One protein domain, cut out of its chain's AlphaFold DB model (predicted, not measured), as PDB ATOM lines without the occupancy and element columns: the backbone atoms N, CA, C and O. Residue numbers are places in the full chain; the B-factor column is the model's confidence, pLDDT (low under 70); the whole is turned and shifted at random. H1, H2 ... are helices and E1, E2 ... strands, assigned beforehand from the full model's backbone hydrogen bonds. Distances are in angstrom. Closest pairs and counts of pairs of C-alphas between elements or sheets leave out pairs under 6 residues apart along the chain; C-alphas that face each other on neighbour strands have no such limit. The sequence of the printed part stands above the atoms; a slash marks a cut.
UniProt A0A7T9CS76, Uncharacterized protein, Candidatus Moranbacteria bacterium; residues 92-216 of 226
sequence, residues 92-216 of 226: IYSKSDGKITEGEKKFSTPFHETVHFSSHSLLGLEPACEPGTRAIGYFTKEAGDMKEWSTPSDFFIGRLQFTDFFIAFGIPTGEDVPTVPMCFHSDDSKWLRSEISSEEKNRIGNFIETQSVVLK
ATOM      1  N   ILE A  92     -23.772 -10.812  43.434       83.88
ATOM      2  CA  ILE A  92     -24.010 -10.883  44.874       83.88
ATOM      3  C   ILE A  92     -23.457  -9.631  45.515       83.88
ATOM      4  O   ILE A  92     -22.279  -9.313  45.354       83.88
ATOM      5  N   TYR A  93     -24.317  -8.955  46.265       84.62
ATOM      6  CA  TYR A  93     -23.944  -7.845  47.118       84.62
ATOM      7  C   TYR A  93     -23.536  -8.346  48.505       84.62
ATOM      8  O   TYR A  93     -24.192  -9.198  49.104       84.62
ATOM      9  N   SER A  94     -22.451  -7.791  49.024       82.06
ATOM     10  CA  SER A  94     -21.967  -8.022  50.377       82.06
ATOM     11  C   SER A  94     -21.560  -6.695  51.002       82.06
ATOM     12  O   SER A  94     -20.985  -5.822  50.349       82.06
ATOM     13  N   LYS A  95     -21.855  -6.542  52.289       82.69
ATOM     14  CA  LYS A  95     -21.488  -5.366  53.069       82.69
ATOM     15  C   LYS A  95     -20.736  -5.816  54.308       82.69
ATOM     16  O   LYS A  95     -21.287  -6.538  55.135       82.69
ATOM     17  N   SER A  96     -19.483  -5.390  54.424       72.56
ATOM     18  CA  SER A  96     -18.671  -5.605  55.619       72.56
ATOM     19  C   SER A  96     -18.726  -4.360  56.494       72.56
ATOM     20  O   SER A  96     -18.524  -3.241  56.016       72.56
ATOM     21  N   ASP A  97     -18.976  -4.545  57.789       66.75
ATOM     22  CA  ASP A  97     -18.981  -3.465  58.780       66.75
ATOM     23  C   ASP A  97     -17.567  -3.048  59.225       66.75
ATOM     24  O   ASP A  97     -17.407  -2.328  60.212       66.75
ATOM     25  N   GLY A  98     -16.541  -3.511  58.502       55.88
ATOM     26  CA  GLY A  98     -15.156  -3.099  58.682       55.88
ATOM     27  C   GLY A  98     -14.517  -3.584  59.984       55.88
ATOM     28  O   GLY A  98     -13.449  -3.108  60.367       55.88
ATOM     29  N   LYS A  99     -15.151  -4.522  60.704       53.47
ATOM     30  CA  LYS A  99     -14.595  -5.087  61.939       53.47
ATOM     31  C   LYS A  99     -13.866  -6.389  61.652       53.47
ATOM     32  O   LYS A  99     -14.401  -7.477  61.860       53.47
ATOM     33  N   ILE A 100     -12.606  -6.284  61.246       51.47
ATOM     34  CA  ILE A 100     -11.730  -7.456  61.214       51.47
ATOM     35  C   ILE A 100     -11.136  -7.627  62.614       51.47
ATOM     36  O   ILE A 100     -10.458  -6.743  63.146       51.47
ATOM     37  N   THR A 101     -11.436  -8.767  63.236       42.22
ATOM     38  CA  THR A 101     -10.858  -9.140  64.529       42.22
ATOM     39  C   THR A 101      -9.758 -10.161  64.266       42.22
ATOM     40  O   THR A 101     -10.049 -11.325  64.004       42.22
ATOM     41  N   GLU A 102      -8.499  -9.728  64.301       43.81
ATOM     42  CA  GLU A 102      -7.348 -10.629  64.206       43.81
ATOM     43  C   GLU A 102      -6.753 -10.791  65.615       43.81
ATOM     44  O   GLU A 102      -6.032  -9.930  66.130       43.81
ATOM     45  N   GLY A 103      -7.140 -11.869  66.307       59.53
ATOM     46  CA  GLY A 103      -6.811 -12.075  67.724       59.53
ATOM     47  C   GLY A 103      -7.554 -11.102  68.654       59.53
ATOM     48  O   GLY A 103      -8.767 -10.957  68.559       59.53
ATOM     49  N   GLU A 104      -6.847 -10.429  69.569       44.88
ATOM     50  CA  GLU A 104      -7.423  -9.393  70.457       44.88
ATOM     51  C   GLU A 104      -7.411  -7.981  69.839       44.88
ATOM     52  O   GLU A 104      -7.912  -7.024  70.438       44.88
ATOM     53  N   LYS A 105      -6.836  -7.817  68.639       35.75
ATOM     54  CA  LYS A 105      -6.735  -6.515  67.976       35.75
ATOM     55  C   LYS A 105      -7.936  -6.301  67.060       35.75
ATOM     56  O   LYS A 105      -8.167  -7.052  66.116       35.75
ATOM     57  N   LYS A 106      -8.696  -5.246  67.352       44.50
ATOM     58  CA  LYS A 106      -9.766  -4.750  66.484       44.50
ATOM     59  C   LYS A 106      -9.152  -3.806  65.463       44.50
ATOM     60  O   LYS A 106      -8.723  -2.711  65.829       44.50
ATOM     61  N   PHE A 107      -9.123  -4.226  64.206       47.84
ATOM     62  CA  PHE A 107      -8.829  -3.329  63.101       47.84
ATOM     63  C   PHE A 107     -10.154  -2.770  62.594       47.84
ATOM     64  O   PHE A 107     -11.077  -3.515  62.277       47.84
ATOM     65  N   SER A 108     -10.251  -1.444  62.589       44.62
ATOM     66  CA  SER A 108     -11.296  -0.717  61.880       44.62
ATOM     67  C   SER A 108     -10.825  -0.587  60.441       44.62
ATOM     68  O   SER A 108     -10.056   0.325  60.138       44.62
ATOM     69  N   THR A 109     -11.235  -1.500  59.569       54.59
ATOM     70  CA  THR A 109     -11.157  -1.228  58.133       54.59
ATOM     71  C   THR A 109     -12.334  -0.327  57.749       54.59
ATOM     72  O   THR A 109     -13.343  -0.299  58.461       54.59
ATOM     73  N   PRO A 110     -12.219   0.465  56.674       56.81
ATOM     74  CA  PRO A 110     -13.355   1.207  56.145       56.81
ATOM     75  C   PRO A 110     -14.548   0.274  55.883       56.81
ATOM     76  O   PRO A 110     -14.395  -0.938  55.719       56.81
ATOM     77  N   PHE A 111     -15.756   0.835  55.877       58.84
ATOM     78  CA  PHE A 111     -16.938   0.105  55.430       58.84
ATOM     79  C   PHE A 111     -16.766  -0.246  53.954       58.84
ATOM     80  O   PHE A 111     -16.683   0.654  53.123       58.84
ATOM     81  N   HIS A 112     -16.745  -1.542  53.645       73.44
ATOM     82  CA  HIS A 112     -16.564  -2.036  52.286       73.44
ATOM     83  C   HIS A 112     -17.877  -2.637  51.794       73.44
ATOM     84  O   HIS A 112     -18.366  -3.632  52.341       73.44
ATOM     85  N   GLU A 113     -18.448  -2.036  50.758       87.50
ATOM     86  CA  GLU A 113     -19.574  -2.607  50.022       87.50
ATOM     87  C   GLU A 113     -19.024  -3.233  48.743       87.50
ATOM     88  O   GLU A 113     -18.424  -2.542  47.922       87.50
ATOM     89  N   THR A 114     -19.185  -4.544  48.579       86.81
ATOM     90  CA  THR A 114     -18.615  -5.282  47.448       86.81
ATOM     91  C   THR A 114     -19.699  -6.031  46.695       86.81
ATOM     92  O   THR A 114     -20.525  -6.724  47.288       86.81
ATOM     93  N   VAL A 115     -19.661  -5.914  45.372       88.38
ATOM     94  CA  VAL A 115     -20.497  -6.666  44.445       88.38
ATOM     95  C   VAL A 115     -19.614  -7.622  43.669       88.38
ATOM     96  O   VAL A 115     -18.697  -7.192  42.974       88.38
ATOM     97  N   HIS A 116     -19.902  -8.914  43.775       86.88
ATOM     98  CA  HIS A 116     -19.233  -9.963  43.015       86.88
ATOM     99  C   HIS A 116     -20.093 -10.347  41.819       86.88
ATOM    100  O   HIS A 116     -21.217 -10.816  41.990       86.88
ATOM    101  N   PHE A 117     -19.555 -10.174  40.617       88.12
ATOM    102  CA  PHE A 117     -20.230 -10.527  39.376       88.12
ATOM    103  C   PHE A 117     -19.968 -11.979  39.024       88.12
ATOM    104  O   PHE A 117     -18.831 -12.440  39.087       88.12
ATOM    105  N   SER A 118     -20.998 -12.688  38.593       86.81
ATOM    106  CA  SER A 118     -20.905 -14.025  38.021       86.81
ATOM    107  C   SER A 118     -21.821 -14.114  36.800       86.81
ATOM    108  O   SER A 118     -22.387 -13.118  36.358       86.81
ATOM    109  N   SER A 119     -21.937 -15.301  36.231       87.69
ATOM    110  CA  SER A 119     -22.638 -15.543  34.975       87.69
ATOM    111  C   SER A 119     -23.510 -16.788  35.122       87.69
ATOM    112  O   SER A 119     -23.052 -17.789  35.683       87.69
ATOM    113  N   HIS A 120     -24.750 -16.756  34.628       86.31
ATOM    114  CA  HIS A 120     -25.621 -17.943  34.602       86.31
ATOM    115  C   HIS A 120     -24.950 -19.094  33.849       86.31
ATOM    116  O   HIS A 120     -24.939 -20.233  34.323       86.31
ATOM    117  N   SER A 121     -24.306 -18.785  32.724       86.06
ATOM    118  CA  SER A 121     -23.516 -19.743  31.948       86.06
ATOM    119  C   SER A 121     -22.394 -20.380  32.771       86.06
ATOM    120  O   SER A 121     -22.163 -21.584  32.663       86.06
ATOM    121  N   LEU A 122     -21.724 -19.611  33.635       79.31
ATOM    122  CA  LEU A 122     -20.679 -20.120  34.526       79.31
ATOM    123  C   LEU A 122     -21.228 -21.053  35.615       79.31
ATOM    124  O   LEU A 122     -20.570 -22.041  35.945       79.31
ATOM    125  N   LEU A 123     -22.424 -20.771  36.142       75.81
ATOM    126  CA  LEU A 123     -23.105 -21.655  37.099       75.81
ATOM    127  C   LEU A 123     -23.548 -22.968  36.446       75.81
ATOM    128  O   LEU A 123     -23.446 -24.028  37.057       75.81
ATOM    129  N   GLY A 124     -23.981 -22.922  35.183       73.00
ATOM    130  CA  GLY A 124     -24.346 -24.120  34.422       73.00
ATOM    131  C   GLY A 124     -23.176 -25.083  34.173       73.00
ATOM    132  O   GLY A 124     -23.403 -26.272  33.961       73.00
ATOM    133  N   LEU A 125     -21.931 -24.593  34.219       70.44
ATOM    134  CA  LEU A 125     -20.728 -25.425  34.084       70.44
ATOM    135  C   LEU A 125     -20.380 -26.203  35.360       70.44
ATOM    136  O   LEU A 125     -19.646 -27.176  35.270       70.44
ATOM    137  N   GLU A 126     -20.877 -25.797  36.529       65.88
ATOM    138  CA  GLU A 126     -20.663 -26.501  37.799       65.88
ATOM    139  C   GLU A 126     -21.847 -26.220  38.739       65.88
ATOM    140  O   GLU A 126     -21.816 -25.249  39.502       65.88
ATOM    141  N   PRO A 127     -22.889 -27.068  38.724       61.38
ATOM    142  CA  PRO A 127     -24.082 -26.881  39.550       61.38
ATOM    143  C   PRO A 127     -23.801 -26.899  41.059       61.38
ATOM    144  O   PRO A 127     -24.636 -26.447  41.839       61.38
ATOM    145  N   ALA A 128     -22.646 -27.432  41.477       58.72
ATOM    146  CA  ALA A 128     -22.202 -27.436  42.870       58.72
ATOM    147  C   ALA A 128     -21.737 -26.054  43.365       58.72
ATOM    148  O   ALA A 128     -21.513 -25.867  44.558       58.72
ATOM    149  N   CYS A 129     -21.568 -25.076  42.476       58.25
ATOM    150  CA  CYS A 129     -21.202 -23.726  42.872       58.25
ATOM    151  C   CYS A 129     -22.426 -22.917  43.274       58.25
ATOM    152  O   CYS A 129     -23.324 -22.659  42.469       58.25
ATOM    153  N   GLU A 130     -22.420 -22.434  44.516       59.19
ATOM    154  CA  GLU A 130     -23.284 -21.321  44.870       59.19
ATOM    155  C   GLU A 130     -22.892 -20.089  44.036       59.19
ATOM    156  O   GLU A 130     -21.753 -19.960  43.575       59.19
ATOM    157  N   PRO A 131     -23.811 -19.152  43.785       53.00
ATOM    158  CA  PRO A 131     -23.423 -17.961  43.050       53.00
ATOM    159  C   PRO A 131     -22.521 -17.061  43.906       53.00
ATOM    160  O   PRO A 131     -22.522 -17.146  45.130       53.00
ATOM    161  N   GLY A 132     -21.700 -16.230  43.256       52.75
ATOM    162  CA  GLY A 132     -20.692 -15.375  43.909       52.75
ATOM    163  C   GLY A 132     -19.377 -16.071  44.276       52.75
ATOM    164  O   GLY A 132     -18.405 -15.404  44.613       52.75
ATOM    165  N   THR A 133     -19.302 -17.393  44.143       57.62
ATOM    166  CA  THR A 133     -18.099 -18.176  44.476       57.62
ATOM    167  C   THR A 133     -17.130 -18.257  43.304       57.62
ATOM    168  O   THR A 133     -15.917 -18.343  43.479       57.62
ATOM    169  N   ARG A 134     -17.674 -18.146  42.089       67.06
ATOM    170  CA  ARG A 134     -16.933 -17.956  40.846       67.06
ATOM    171  C   ARG A 134     -17.223 -16.566  40.306       67.06
ATOM    172  O   ARG A 134     -18.125 -16.375  39.488       67.06
ATOM    173  N   ALA A 135     -16.484 -15.591  40.822       75.00
ATOM    174  CA  ALA A 135     -16.591 -14.228  40.342       75.00
ATOM    175  C   ALA A 135     -15.838 -14.070  39.009       75.00
ATOM    176  O   ALA A 135     -14.683 -14.473  38.893       75.00
ATOM    177  N   ILE A 136     -16.476 -13.457  38.015       86.12
ATOM    178  CA  ILE A 136     -15.814 -12.938  36.803       86.12
ATOM    179  C   ILE A 136     -15.225 -11.536  37.033       86.12
ATOM    180  O   ILE A 136     -14.619 -10.940  36.152       86.12
ATOM    181  N   GLY A 137     -15.435 -10.976  38.219       88.00
ATOM    182  CA  GLY A 137     -14.935  -9.677  38.636       88.00
ATOM    183  C   GLY A 137     -15.728  -9.164  39.824       88.00
ATOM    184  O   GLY A 137     -16.745  -9.749  40.205       88.00
ATOM    185  N   TYR A 138     -15.260  -8.084  40.429       88.62
ATOM    186  CA  TYR A 138     -15.957  -7.463  41.545       88.62
ATOM    187  C   TYR A 138     -15.781  -5.950  41.546       88.62
ATOM    188  O   TYR A 138     -14.738  -5.430  41.144       88.62
ATOM    189  N   PHE A 139     -16.815  -5.253  42.006       92.12
ATOM    190  CA  PHE A 139     -16.755  -3.834  42.334       92.12
ATOM    191  C   PHE A 139     -16.694  -3.682  43.843       92.12
ATOM    192  O   PHE A 139     -17.420  -4.363  44.558       92.12
ATOM    193  N   THR A 140     -15.862  -2.766  44.317       90.12
ATOM    194  CA  THR A 140     -15.827  -2.346  45.718       90.12
ATOM    195  C   THR A 140     -16.123  -0.860  45.780       90.12
ATOM    196  O   THR A 140     -15.505  -0.072  45.064       90.12
ATOM    197  N   LYS A 141     -17.091  -0.489  46.611       91.50
ATOM    198  CA  LYS A 141     -17.495   0.884  46.880       91.50
ATOM    199  C   LYS A 141     -16.906   1.340  48.205       91.50
ATOM    200  O   LYS A 141     -17.027   0.653  49.217       91.50
ATOM    201  N   GLU A 142     -16.328   2.530  48.169       88.75
ATOM    202  CA  GLU A 142     -15.651   3.170  49.292       88.75
ATOM    203  C   GLU A 142     -16.128   4.610  49.418       88.75
ATOM    204  O   GLU A 142     -16.229   5.323  48.418       88.75
ATOM    205  N   ALA A 143     -16.397   5.060  50.639       88.50
ATOM    206  CA  ALA A 143     -16.741   6.455  50.889       88.50
ATOM    207  C   ALA A 143     -15.503   7.367  50.795       88.50
ATOM    208  O   ALA A 143     -14.411   6.985  51.216       88.50
ATOM    209  N   GLY A 144     -15.700   8.599  50.317       86.62
ATOM    210  CA  GLY A 144     -14.675   9.648  50.310       86.62
ATOM    211  C   GLY A 144     -13.867   9.773  49.012       86.62
ATOM    212  O   GLY A 144     -14.323   9.403  47.926       86.62
ATOM    213  N   ASP A 145     -12.672  10.366  49.129       85.81
ATOM    214  CA  ASP A 145     -11.759  10.613  48.005       85.81
ATOM    215  C   ASP A 145     -10.813   9.420  47.814       85.81
ATOM    216  O   ASP A 145     -10.081   9.013  48.720       85.81
ATOM    217  N   MET A 146     -10.777   8.896  46.590       87.62
ATOM    218  CA  MET A 146      -9.880   7.822  46.168       87.62
ATOM    219  C   MET A 146      -8.398   8.088  46.490       87.62
ATOM    220  O   MET A 146      -7.631   7.139  46.664       87.62
ATOM    221  N   LYS A 147      -7.962   9.351  46.558       84.94
ATOM    222  CA  LYS A 147      -6.577   9.727  46.897       84.94
ATOM    223  C   LYS A 147      -6.207   9.431  48.345       84.94
ATOM    224  O   LYS A 147      -5.025   9.270  48.641       84.94
ATOM    225  N   GLU A 148      -7.193   9.388  49.233       81.81
ATOM    226  CA  GLU A 148      -7.000   9.101  50.657       81.81
ATOM    227  C   GLU A 148      -6.994   7.591  50.936       81.81
ATOM    228  O   GLU A 148      -6.645   7.153  52.033       81.81
ATOM    229  N   TRP A 149      -7.337   6.777  49.934       80.00
ATOM    230  CA  TRP A 149      -7.411   5.334  50.073       80.00
ATOM    231  C   TRP A 149      -6.025   4.686  50.056       80.00
ATOM    232  O   TRP A 149      -5.316   4.693  49.049       80.00
ATOM    233  N   SER A 150      -5.652   4.084  51.186       69.81
ATOM    234  CA  SER A 150      -4.341   3.463  51.404       69.81
ATOM    235  C   SER A 150      -4.211   2.039  50.856       69.81
ATOM    236  O   SER A 150      -3.145   1.439  50.989       69.81
ATOM    237  N   THR A 151      -5.277   1.462  50.292       69.38
ATOM    238  CA  THR A 151      -5.247   0.081  49.795       69.38
ATOM    239  C   THR A 151      -4.322  -0.018  48.579       69.38
ATOM    240  O   THR A 151      -4.496   0.753  47.623       69.38
ATOM    241  N   PRO A 152      -3.350  -0.956  48.589       61.84
ATOM    242  CA  PRO A 152      -2.435  -1.160  47.475       61.84
ATOM    243  C   PRO A 152      -3.191  -1.277  46.151       61.84
ATOM    244  O   PRO A 152      -4.210  -1.964  46.056       61.84
ATOM    245  N   SER A 153      -2.695  -0.588  45.124       61.41
ATOM    246  CA  SER A 153      -3.293  -0.568  43.784       61.41
ATOM    247  C   SER A 153      -3.386  -1.936  43.131       61.41
ATOM    248  O   SER A 153      -4.180  -2.111  42.219       61.41
ATOM    249  N   ASP A 154      -2.605  -2.899  43.602       63.12
ATOM    250  CA  ASP A 154      -2.292  -4.105  42.843       63.12
ATOM    251  C   ASP A 154      -3.473  -5.090  42.776       63.12
ATOM    252  O   ASP A 154      -3.535  -5.921  41.874       63.12
ATOM    253  N   PHE A 155      -4.461  -4.935  43.663       66.62
ATOM    254  CA  PHE A 155      -5.714  -5.699  43.635       66.62
ATOM    255  C   PHE A 155      -6.763  -5.127  42.668       66.62
ATOM    256  O   PHE A 155      -7.695  -5.833  42.276       66.62
ATOM    257  N   PHE A 156      -6.624  -3.858  42.263       78.25
ATOM    258  CA  PHE A 156      -7.643  -3.132  41.507       78.25
ATOM    259  C   PHE A 156      -7.092  -2.616  40.185       78.25
ATOM    260  O   PHE A 156      -6.144  -1.839  40.127       78.25
ATOM    261  N   ILE A 157      -7.753  -2.986  39.096       84.19
ATOM    262  CA  ILE A 157      -7.314  -2.650  37.739       84.19
ATOM    263  C   ILE A 157      -8.008  -1.412  37.161       84.19
ATOM    264  O   ILE A 157      -7.676  -0.978  36.057       84.19
ATOM    265  N   GLY A 158      -8.977  -0.851  37.883       87.19
ATOM    266  CA  GLY A 158      -9.676   0.374  37.515       87.19
ATOM    267  C   GLY A 158     -10.327   1.024  38.729       87.19
ATOM    268  O   GLY A 158     -10.679   0.340  39.689       87.19
ATOM    269  N   ARG A 159     -10.469   2.352  38.698       91.62
ATOM    270  CA  ARG A 159     -11.165   3.124  39.731       91.62
ATOM    271  C   ARG A 159     -11.935   4.287  39.100       91.62
ATOM    272  O   ARG A 159     -11.454   4.865  38.126       91.62
ATOM    273  N   LEU A 160     -13.096   4.627  39.655       93.31
ATOM    274  CA  LEU A 160     -13.951   5.737  39.227       93.31
ATOM    275  C   LEU A 160     -14.428   6.536  40.440       93.31
ATOM    276  O   LEU A 160     -15.015   5.966  41.355       93.31
ATOM    277  N   GLN A 161     -14.178   7.847  40.433       94.94
ATOM    278  CA  GLN A 161     -14.598   8.767  41.491       94.94
ATOM    279  C   GLN A 161     -15.998   9.325  41.202       94.94
ATOM    280  O   GLN A 161     -16.245   9.839  40.109       94.94
ATOM    281  N   PHE A 162     -16.861   9.291  42.213       94.06
ATOM    282  CA  PHE A 162     -18.171   9.945  42.262       94.06
ATOM    283  C   PHE A 162     -18.171  11.045  43.333       94.06
ATOM    284  O   PHE A 162     -17.122  11.354  43.905       94.06
ATOM    285  N   THR A 163     -19.316  11.686  43.576       91.12
ATOM    286  CA  THR A 163     -19.390  12.856  44.467       91.12
ATOM    287  C   THR A 163     -18.961  12.531  45.898       91.12
ATOM    288  O   THR A 163     -18.084  13.216  46.418       91.12
ATOM    289  N   ASP A 164     -19.504  11.463  46.488       90.44
ATOM    290  CA  ASP A 164     -19.272  11.116  47.903       90.44
ATOM    291  C   ASP A 164     -18.589   9.751  48.105       90.44
ATOM    292  O   ASP A 164     -18.350   9.310  49.232       90.44
ATOM    293  N   PHE A 165     -18.284   9.053  47.013       92.81
ATOM    294  CA  PHE A 165     -17.696   7.718  47.029       92.81
ATOM    295  C   PHE A 165     -16.878   7.465  45.764       92.81
ATOM    296  O   PHE A 165     -16.960   8.214  44.791       92.81
ATOM    297  N   PHE A 166     -16.127   6.373  45.741       93.25
ATOM    298  CA  PHE A 166     -15.536   5.844  44.519       93.25
ATOM    299  C   PHE A 166     -15.804   4.345  44.399       93.25
ATOM    300  O   PHE A 166     -16.058   3.656  45.389       93.25
ATOM    301  N   ILE A 167     -15.761   3.850  43.163       93.69
ATOM    302  CA  ILE A 167     -15.823   2.423  42.857       93.69
ATOM    303  C   ILE A 167     -14.453   1.977  42.364       93.69
ATOM    304  O   ILE A 167     -13.876   2.601  41.472       93.69
ATOM    305  N   ALA A 168     -13.949   0.878  42.906       91.88
ATOM    306  CA  ALA A 168     -12.777   0.181  42.409       91.88
ATOM    307  C   ALA A 168     -13.193  -1.154  41.780       91.88
ATOM    308  O   ALA A 168     -14.029  -1.871  42.323       91.88
ATOM    309  N   PHE A 169     -12.611  -1.486  40.631       91.56
ATOM    310  CA  PHE A 169     -12.839  -2.743  39.926       91.56
ATOM    311  C   PHE A 169     -11.632  -3.661  40.074       91.56
ATOM    312  O   PHE A 169     -10.502  -3.266  39.766       91.56
ATOM    313  N   GLY A 170     -11.885  -4.889  40.511       87.12
ATOM    314  CA  GLY A 170     -10.892  -5.949  40.592       87.12
ATOM    315  C   GLY A 170     -11.314  -7.184  39.803       87.12
ATOM    316  O   GLY A 170     -12.498  -7.479  39.626       87.12
ATOM    317  N   ILE A 171     -10.312  -7.921  39.332       80.75
ATOM    318  CA  ILE A 171     -10.475  -9.281  38.818       80.75
ATOM    319  C   ILE A 171      -9.882 -10.203  39.882       80.75
ATOM    320  O   ILE A 171      -8.824  -9.873  40.422       80.75
ATOM    321  N   PRO A 172     -10.517 -11.334  40.215       68.12
ATOM    322  CA  PRO A 172      -9.880 -12.327  41.070       68.12
ATOM    323  C   PRO A 172      -8.576 -12.821  40.416       68.12
ATOM    324  O   PRO A 172      -8.609 -13.509  39.397       68.12
ATOM    325  N   THR A 173      -7.422 -12.443  40.972       56.12
ATOM    326  CA  THR A 173      -6.101 -12.899  40.522       56.12
ATOM    327  C   THR A 173      -5.709 -14.165  41.281       56.12
ATOM    328  O   THR A 173      -5.748 -14.230  42.507       56.12
ATOM    329  N   GLY A 174      -5.362 -15.211  40.531       45.81
ATOM    330  CA  GLY A 174      -5.198 -16.575  41.041       45.81
ATOM    331  C   GLY A 174      -3.945 -16.862  41.882       45.81
ATOM    332  O   GLY A 174      -3.642 -18.035  42.088       45.81
ATOM    333  N   GLU A 175      -3.190 -15.851  42.326       38.00
ATOM    334  CA  GLU A 175      -1.935 -16.069  43.071       38.00
ATOM    335  C   GLU A 175      -2.133 -16.146  44.596       38.00
ATOM    336  O   GLU A 175      -1.468 -16.961  45.229       38.00
ATOM    337  N   ASP A 176      -3.128 -15.451  45.165       39.69
ATOM    338  CA  ASP A 176      -3.526 -15.588  46.587       39.69
ATOM    339  C   ASP A 176      -4.868 -16.323  46.778       39.69
ATOM    340  O   ASP A 176      -5.333 -16.570  47.892       39.69
ATOM    341  N   VAL A 177      -5.488 -16.721  45.668       41.72
ATOM    342  CA  VAL A 177      -6.741 -17.472  45.606       41.72
ATOM    343  C   VAL A 177      -6.472 -18.607  44.617       41.72
ATOM    344  O   VAL A 177      -6.475 -18.357  43.414       41.72
ATOM    345  N   PRO A 178      -6.120 -19.825  45.076       34.62
ATOM    346  CA  PRO A 178      -5.535 -20.843  44.214       34.62
ATOM    347  C   PRO A 178      -6.460 -21.116  43.034       34.62
ATOM    348  O   PRO A 178      -7.669 -21.207  43.224       34.62
ATOM    349  N   THR A 179      -5.845 -21.259  41.859       36.09
ATOM    350  CA  THR A 179      -6.315 -21.549  40.485       36.09
ATOM    351  C   THR A 179      -7.305 -22.714  40.315       36.09
ATOM    352  O   THR A 179      -7.255 -23.503  39.369       36.09
ATOM    353  N   VAL A 180      -8.257 -22.824  41.224       41.84
ATOM    354  CA  VAL A 180      -9.412 -23.692  41.162       41.84
ATOM    355  C   VAL A 180     -10.614 -22.754  41.096       41.84
ATOM    356  O   VAL A 180     -10.708 -21.827  41.897       41.84
ATOM    357  N   PRO A 181     -11.537 -22.944  40.155       43.84
ATOM    358  CA  PRO A 181     -12.800 -22.234  40.169       43.84
ATOM    359  C   PRO A 181     -13.600 -22.728  41.389       43.84
ATOM    360  O   PRO A 181     -14.276 -23.757  41.347       43.84
ATOM    361  N   MET A 182     -13.412 -22.053  42.524       48.50
ATOM    362  CA  MET A 182     -13.853 -22.522  43.834       48.50
ATOM    363  C   MET A 182     -15.366 -22.344  43.999       48.50
ATOM    364  O   MET A 182     -15.923 -21.270  43.787       48.50
ATOM    365  N   CYS A 183     -16.039 -23.427  44.371       50.62
ATOM    366  CA  CYS A 183     -17.406 -23.388  44.870       50.62
ATOM    367  C   CYS A 183     -17.357 -23.121  46.379       50.62
ATOM    368  O   CYS A 183     -16.685 -23.850  47.109       50.62
ATOM    369  N   PHE A 184     -18.032 -22.075  46.847       41.34
ATOM    370  CA  PHE A 184     -18.347 -21.892  48.265       41.34
ATOM    371  C   PHE A 184     -19.624 -22.690  48.515       41.34
ATOM    372  O   PHE A 184     -20.592 -22.535  47.774       41.34
ATOM    373  N   HIS A 185     -19.612 -23.550  49.524       40.19
ATOM    374  CA  HIS A 185     -20.830 -24.123  50.079       40.19
ATOM    375  C   HIS A 185     -21.052 -23.485  51.446       40.19
ATOM    376  O   HIS A 185     -20.155 -23.498  52.292       40.19
ATOM    377  N   SER A 186     -22.227 -22.892  51.627       40.47
ATOM    378  CA  SER A 186     -22.593 -22.120  52.817       40.47
ATOM    379  C   SER A 186     -22.844 -22.980  54.062       40.47
ATOM    380  O   SER A 186     -22.632 -22.492  55.171       40.47
ATOM    381  N   ASP A 187     -23.200 -24.259  53.904       39.53
ATOM    382  CA  ASP A 187     -23.645 -25.095  55.032       39.53
ATOM    383  C   ASP A 187     -22.528 -25.866  55.758       39.53
ATOM    384  O   ASP A 187     -22.715 -26.294  56.892       39.53
ATOM    385  N   ASP A 188     -21.340 -25.997  55.166       39.50
ATOM    386  CA  ASP A 188     -20.162 -26.582  55.809       39.50
ATOM    387  C   ASP A 188     -18.925 -25.975  55.150       39.50
ATOM    388  O   ASP A 188     -18.624 -26.282  54.000       39.50
ATOM    389  N   SER A 189     -18.205 -25.110  55.867       37.78
ATOM    390  CA  SER A 189     -17.049 -24.321  55.414       37.78
ATOM    391  C   SER A 189     -15.828 -25.171  55.009       37.78
ATOM    392  O   SER A 189     -14.744 -25.075  55.594       37.78
ATOM    393  N   LYS A 190     -15.994 -26.044  54.020       36.28
ATOM    394  CA  LYS A 190     -14.973 -26.892  53.423       36.28
ATOM    395  C   LYS A 190     -14.954 -26.614  51.933       36.28
ATOM    396  O   LYS A 190     -15.902 -26.902  51.213       36.28
ATOM    397  N   TRP A 191     -13.822 -26.093  51.479       44.03
ATOM    398  CA  TRP A 191     -13.470 -26.019  50.071       44.03
ATOM    399  C   TRP A 191     -13.476 -27.436  49.486       44.03
ATOM    400  O   TRP A 191     -12.513 -28.191  49.647       44.03
ATOM    401  N   LEU A 192     -14.569 -27.830  48.838       42.41
ATOM    402  CA  LEU A 192     -14.601 -29.054  48.053       42.41
ATOM    403  C   LEU A 192     -13.813 -28.777  46.775       42.41
ATOM    404  O   LEU A 192     -14.267 -28.065  45.881       42.41
ATOM    405  N   ARG A 193     -12.599 -29.329  46.692       49.53
ATOM    406  CA  ARG A 193     -11.952 -29.537  45.396       49.53
ATOM    407  C   ARG A 193     -12.839 -30.526  44.645       49.53
ATOM    408  O   ARG A 193     -12.697 -31.726  44.857       49.53
ATOM    409  N   SER A 194     -13.764 -30.041  43.817       53.25
ATOM    410  CA  SER A 194     -14.355 -30.911  42.808       53.25
ATOM    411  C   SER A 194     -13.196 -31.482  41.985       53.25
ATOM    412  O   SER A 194     -12.228 -30.775  41.671       53.25
ATOM    413  N   GLU A 195     -13.215 -32.785  41.715       60.41
ATOM    414  CA  GLU A 195     -12.243 -33.436  40.831       60.41
ATOM    415  C   GLU A 195     -12.529 -33.031  39.375       60.41
ATOM    416  O   GLU A 195     -12.822 -33.858  38.519       60.41
ATOM    417  N   ILE A 196     -12.482 -31.731  39.087       68.19
ATOM    418  CA  ILE A 196     -12.625 -31.200  37.736       68.19
ATOM    419  C   ILE A 196     -11.360 -31.507  36.942       68.19
ATOM    420  O   ILE A 196     -10.224 -31.325  37.413       68.19
ATOM    421  N   SER A 197     -11.566 -31.980  35.718       76.00
ATOM    422  CA  SER A 197     -10.477 -32.301  34.803       76.00
ATOM    423  C   SER A 197      -9.641 -31.055  34.481       76.00
ATOM    424  O   SER A 197     -10.113 -29.919  34.570       76.00
ATOM    425  N   SER A 198      -8.382 -31.237  34.076       77.19
ATOM    426  CA  SER A 198      -7.542 -30.112  33.633       77.19
ATOM    427  C   SER A 198      -8.148 -29.368  32.436       77.19
ATOM    428  O   SER A 198      -7.996 -28.156  32.326       77.19
ATOM    429  N   GLU A 199      -8.856 -30.077  31.553       80.94
ATOM    430  CA  GLU A 199      -9.562 -29.480  30.415       80.94
ATOM    431  C   GLU A 199     -10.708 -28.575  30.877       80.94
ATOM    432  O   GLU A 199     -10.838 -27.441  30.417       80.94
ATOM    433  N   GLU A 200     -11.497 -29.036  31.842       75.94
ATOM    434  CA  GLU A 200     -12.605 -28.276  32.413       75.94
ATOM    435  C   GLU A 200     -12.125 -27.050  33.197       75.94
ATOM    436  O   GLU A 200     -12.671 -25.960  33.024       75.94
ATOM    437  N   LYS A 201     -11.032 -27.183  33.964       75.12
ATOM    438  CA  LYS A 201     -10.346 -26.041  34.596       75.12
ATOM    439  C   LYS A 201      -9.952 -24.984  33.571       75.12
ATOM    440  O   LYS A 201     -10.234 -23.809  33.781       75.12
ATOM    441  N   ASN A 202      -9.341 -25.401  32.463       79.69
ATOM    442  CA  ASN A 202      -8.939 -24.484  31.398       79.69
ATOM    443  C   ASN A 202     -10.156 -23.832  30.736       79.69
ATOM    444  O   ASN A 202     -10.148 -22.630  30.488       79.69
ATOM    445  N   ARG A 203     -11.227 -24.594  30.488       81.75
ATOM    446  CA  ARG A 203     -12.473 -24.066  29.920       81.75
ATOM    447  C   ARG A 203     -13.100 -23.004  30.826       81.75
ATOM    448  O   ARG A 203     -13.481 -21.947  30.332       81.75
ATOM    449  N   ILE A 204     -13.177 -23.267  32.129       77.62
ATOM    450  CA  ILE A 204     -13.713 -22.318  33.112       77.62
ATOM    451  C   ILE A 204     -12.797 -21.095  33.242       77.62
ATOM    452  O   ILE A 204     -13.289 -19.971  33.233       77.62
ATOM    453  N   GLY A 205     -11.479 -21.296  33.313       77.62
ATOM    454  CA  GLY A 205     -10.497 -20.210  33.372       77.62
ATOM    455  C   GLY A 205     -10.595 -19.280  32.163       77.62
ATOM    456  O   GLY A 205     -10.756 -18.075  32.331       77.62
ATOM    457  N   ASN A 206     -10.621 -19.845  30.953       83.19
ATOM    458  CA  ASN A 206     -10.788 -19.085  29.713       83.19
ATOM    459  C   ASN A 206     -12.126 -18.333  29.675       83.19
ATOM    460  O   ASN A 206     -12.189 -17.203  29.187       83.19
ATOM    461  N   PHE A 207     -13.202 -18.948  30.181       85.12
ATOM    462  CA  PHE A 207     -14.499 -18.289  30.287       85.12
ATOM    463  C   PHE A 207     -14.424 -17.081  31.228       85.12
ATOM    464  O   PHE A 207     -14.799 -15.980  30.831       85.12
ATOM    465  N   ILE A 208     -13.892 -17.270  32.440       82.62
ATOM    466  CA  ILE A 208     -13.722 -16.200  33.431       82.62
ATOM    467  C   ILE A 208     -12.879 -15.070  32.844       82.62
ATOM    468  O   ILE A 208     -13.296 -13.917  32.921       82.62
ATOM    469  N   GLU A 209     -11.745 -15.377  32.216       83.69
ATOM    470  CA  GLU A 209     -10.868 -14.375  31.603       83.69
ATOM    471  C   GLU A 209     -11.605 -13.575  30.519       83.69
ATOM    472  O   GLU A 209     -11.595 -12.341  30.531       83.69
ATOM    473  N   THR A 210     -12.320 -14.269  29.631       89.00
ATOM    474  CA  THR A 210     -13.086 -13.639  28.549       89.00
ATOM    475  C   THR A 210     -14.157 -12.697  29.099       89.00
ATOM    476  O   THR A 210     -14.238 -11.543  28.672       89.00
ATOM    477  N   GLN A 211     -14.946 -13.147  30.080       89.12
ATOM    478  CA  GLN A 211     -15.995 -12.319  30.681       89.12
ATOM    479  C   GLN A 211     -15.420 -11.172  31.521       89.12
ATOM    480  O   GLN A 211     -15.947 -10.060  31.488       89.12
ATOM    481  N   SER A 212     -14.288 -11.387  32.197       85.69
ATOM    482  CA  SER A 212     -13.583 -10.336  32.942       85.69
ATOM    483  C   SER A 212     -13.156  -9.190  32.023       85.69
ATOM    484  O   SER A 212     -13.242  -8.019  32.396       85.69
ATOM    485  N   VAL A 213     -12.722  -9.498  30.794       89.62
ATOM    486  CA  VAL A 213     -12.370  -8.485  29.786       89.62
ATOM    487  C   VAL A 213     -13.598  -7.687  29.345       89.62
ATOM    488  O   VAL A 213     -13.490  -6.474  29.144       89.62
ATOM    489  N   VAL A 214     -14.759  -8.332  29.199       92.25
ATOM    490  CA  VAL A 214     -16.022  -7.642  28.891       92.25
ATOM    491  C   VAL A 214     -16.394  -6.704  30.038       92.25
ATOM    492  O   VAL A 214     -16.568  -5.505  29.808       92.25
ATOM    493  N   LEU A 215     -16.403  -7.207  31.273       90.12
ATOM    494  CA  LEU A 215     -16.726  -6.423  32.466       90.12
ATOM    495  C   LEU A 215     -15.759  -5.242  32.660       90.12
ATOM    496  O   LEU A 215     -16.182  -4.133  32.982       90.12
ATOM    497  N   LYS A 216     -14.469  -5.427  32.354       90.56
ATOM    498  CA  LYS A 216     -13.474  -4.346  32.351       90.56
ATOM    499  C   LYS A 216     -13.819  -3.225  31.375       90.56
ATOM    500  O   LYS A 216     -13.636  -2.055  31.700       90.56
TER     501      LYS A 216
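This is residues 92 to 216 of the 226 residues of an uncharacterized protein of Candidatus Moranbacteria bacterium (UniProt A0A7T9CS76). A twisted antiparallel sheet of five strands, in the order E1 E4 E5 E7 E6, forms a wall, and residues 207 to 216 of the long helix H2 cover part of one face. The small hairpin E2 and E3 continues from E1 at an angle, beyond one end of the sheet, while short H1 follows E4 at the opposite end. The printed part has 125 residues with two named helices and seven named strands, E1 E2 E3 E4 H1 E5 E6 E7 H2 along the chain; the class is mixed, helices and strands, with under half of the residues in named elements. It is only just compact, close to loose, with a radius of gyration of the C-alphas of 16.1 A and spans of 44 by 38 by 23 A.

In the sheet, E4, residues 112 to 119, has E1, residues 92 to 96, as antiparallel neighbour, with N 94 and O 114 2.8 A apart. E5, residues 137 to 143, pairs with E4 through N 115 and O 139, 2.8 A, and with E7, residues 165 to 170, through N 168 and O 140, 2.8 A. E6, residues 158 to 161, forms a hairpin with E7, N 160 and O 167 being 2.8 A apart. H2, residues 198 to 216, is on the sheet over E4, at a height over the sheet of 10.0 A, and stands up from it at 51 degrees. The closest C-alphas of E5 and H2, Gly 137 and Ser 212, are 5.9 A apart. H1, residues 120 to 124, is close to H2 but not clearly touching, the closest C-alphas being Leu 122 and Ile 204, 7.4 A. E1 runs on into E2, residues 99 to 102, at 71 degrees; E2 and E3, residues 105 to 108, are a hairpin, with N 107 and O 100 3.0 A apart. In H1 and H2 every O i to N i+4 pair is within hydrogen-bond range.

E1 begins at C-alpha 92 (-24.010, -10.883, 44.874). From first to last C-alpha E4 measures 22.8 A, E5 20.3 A and H2 26.5 A, ending at C-alpha 216 (-13.474, -4.346, 32.351).

The C-alphas farthest apart, Thr 163 and Ser 197, are 47.0 A apart. The printed part has no cut; the links H1 to E5, E5 to E6 and E7 to H2 are long. Mean pLDDT of the printed part is 70.3, and 55 residues are under 70, among them 97 to 111 and 172 to 196.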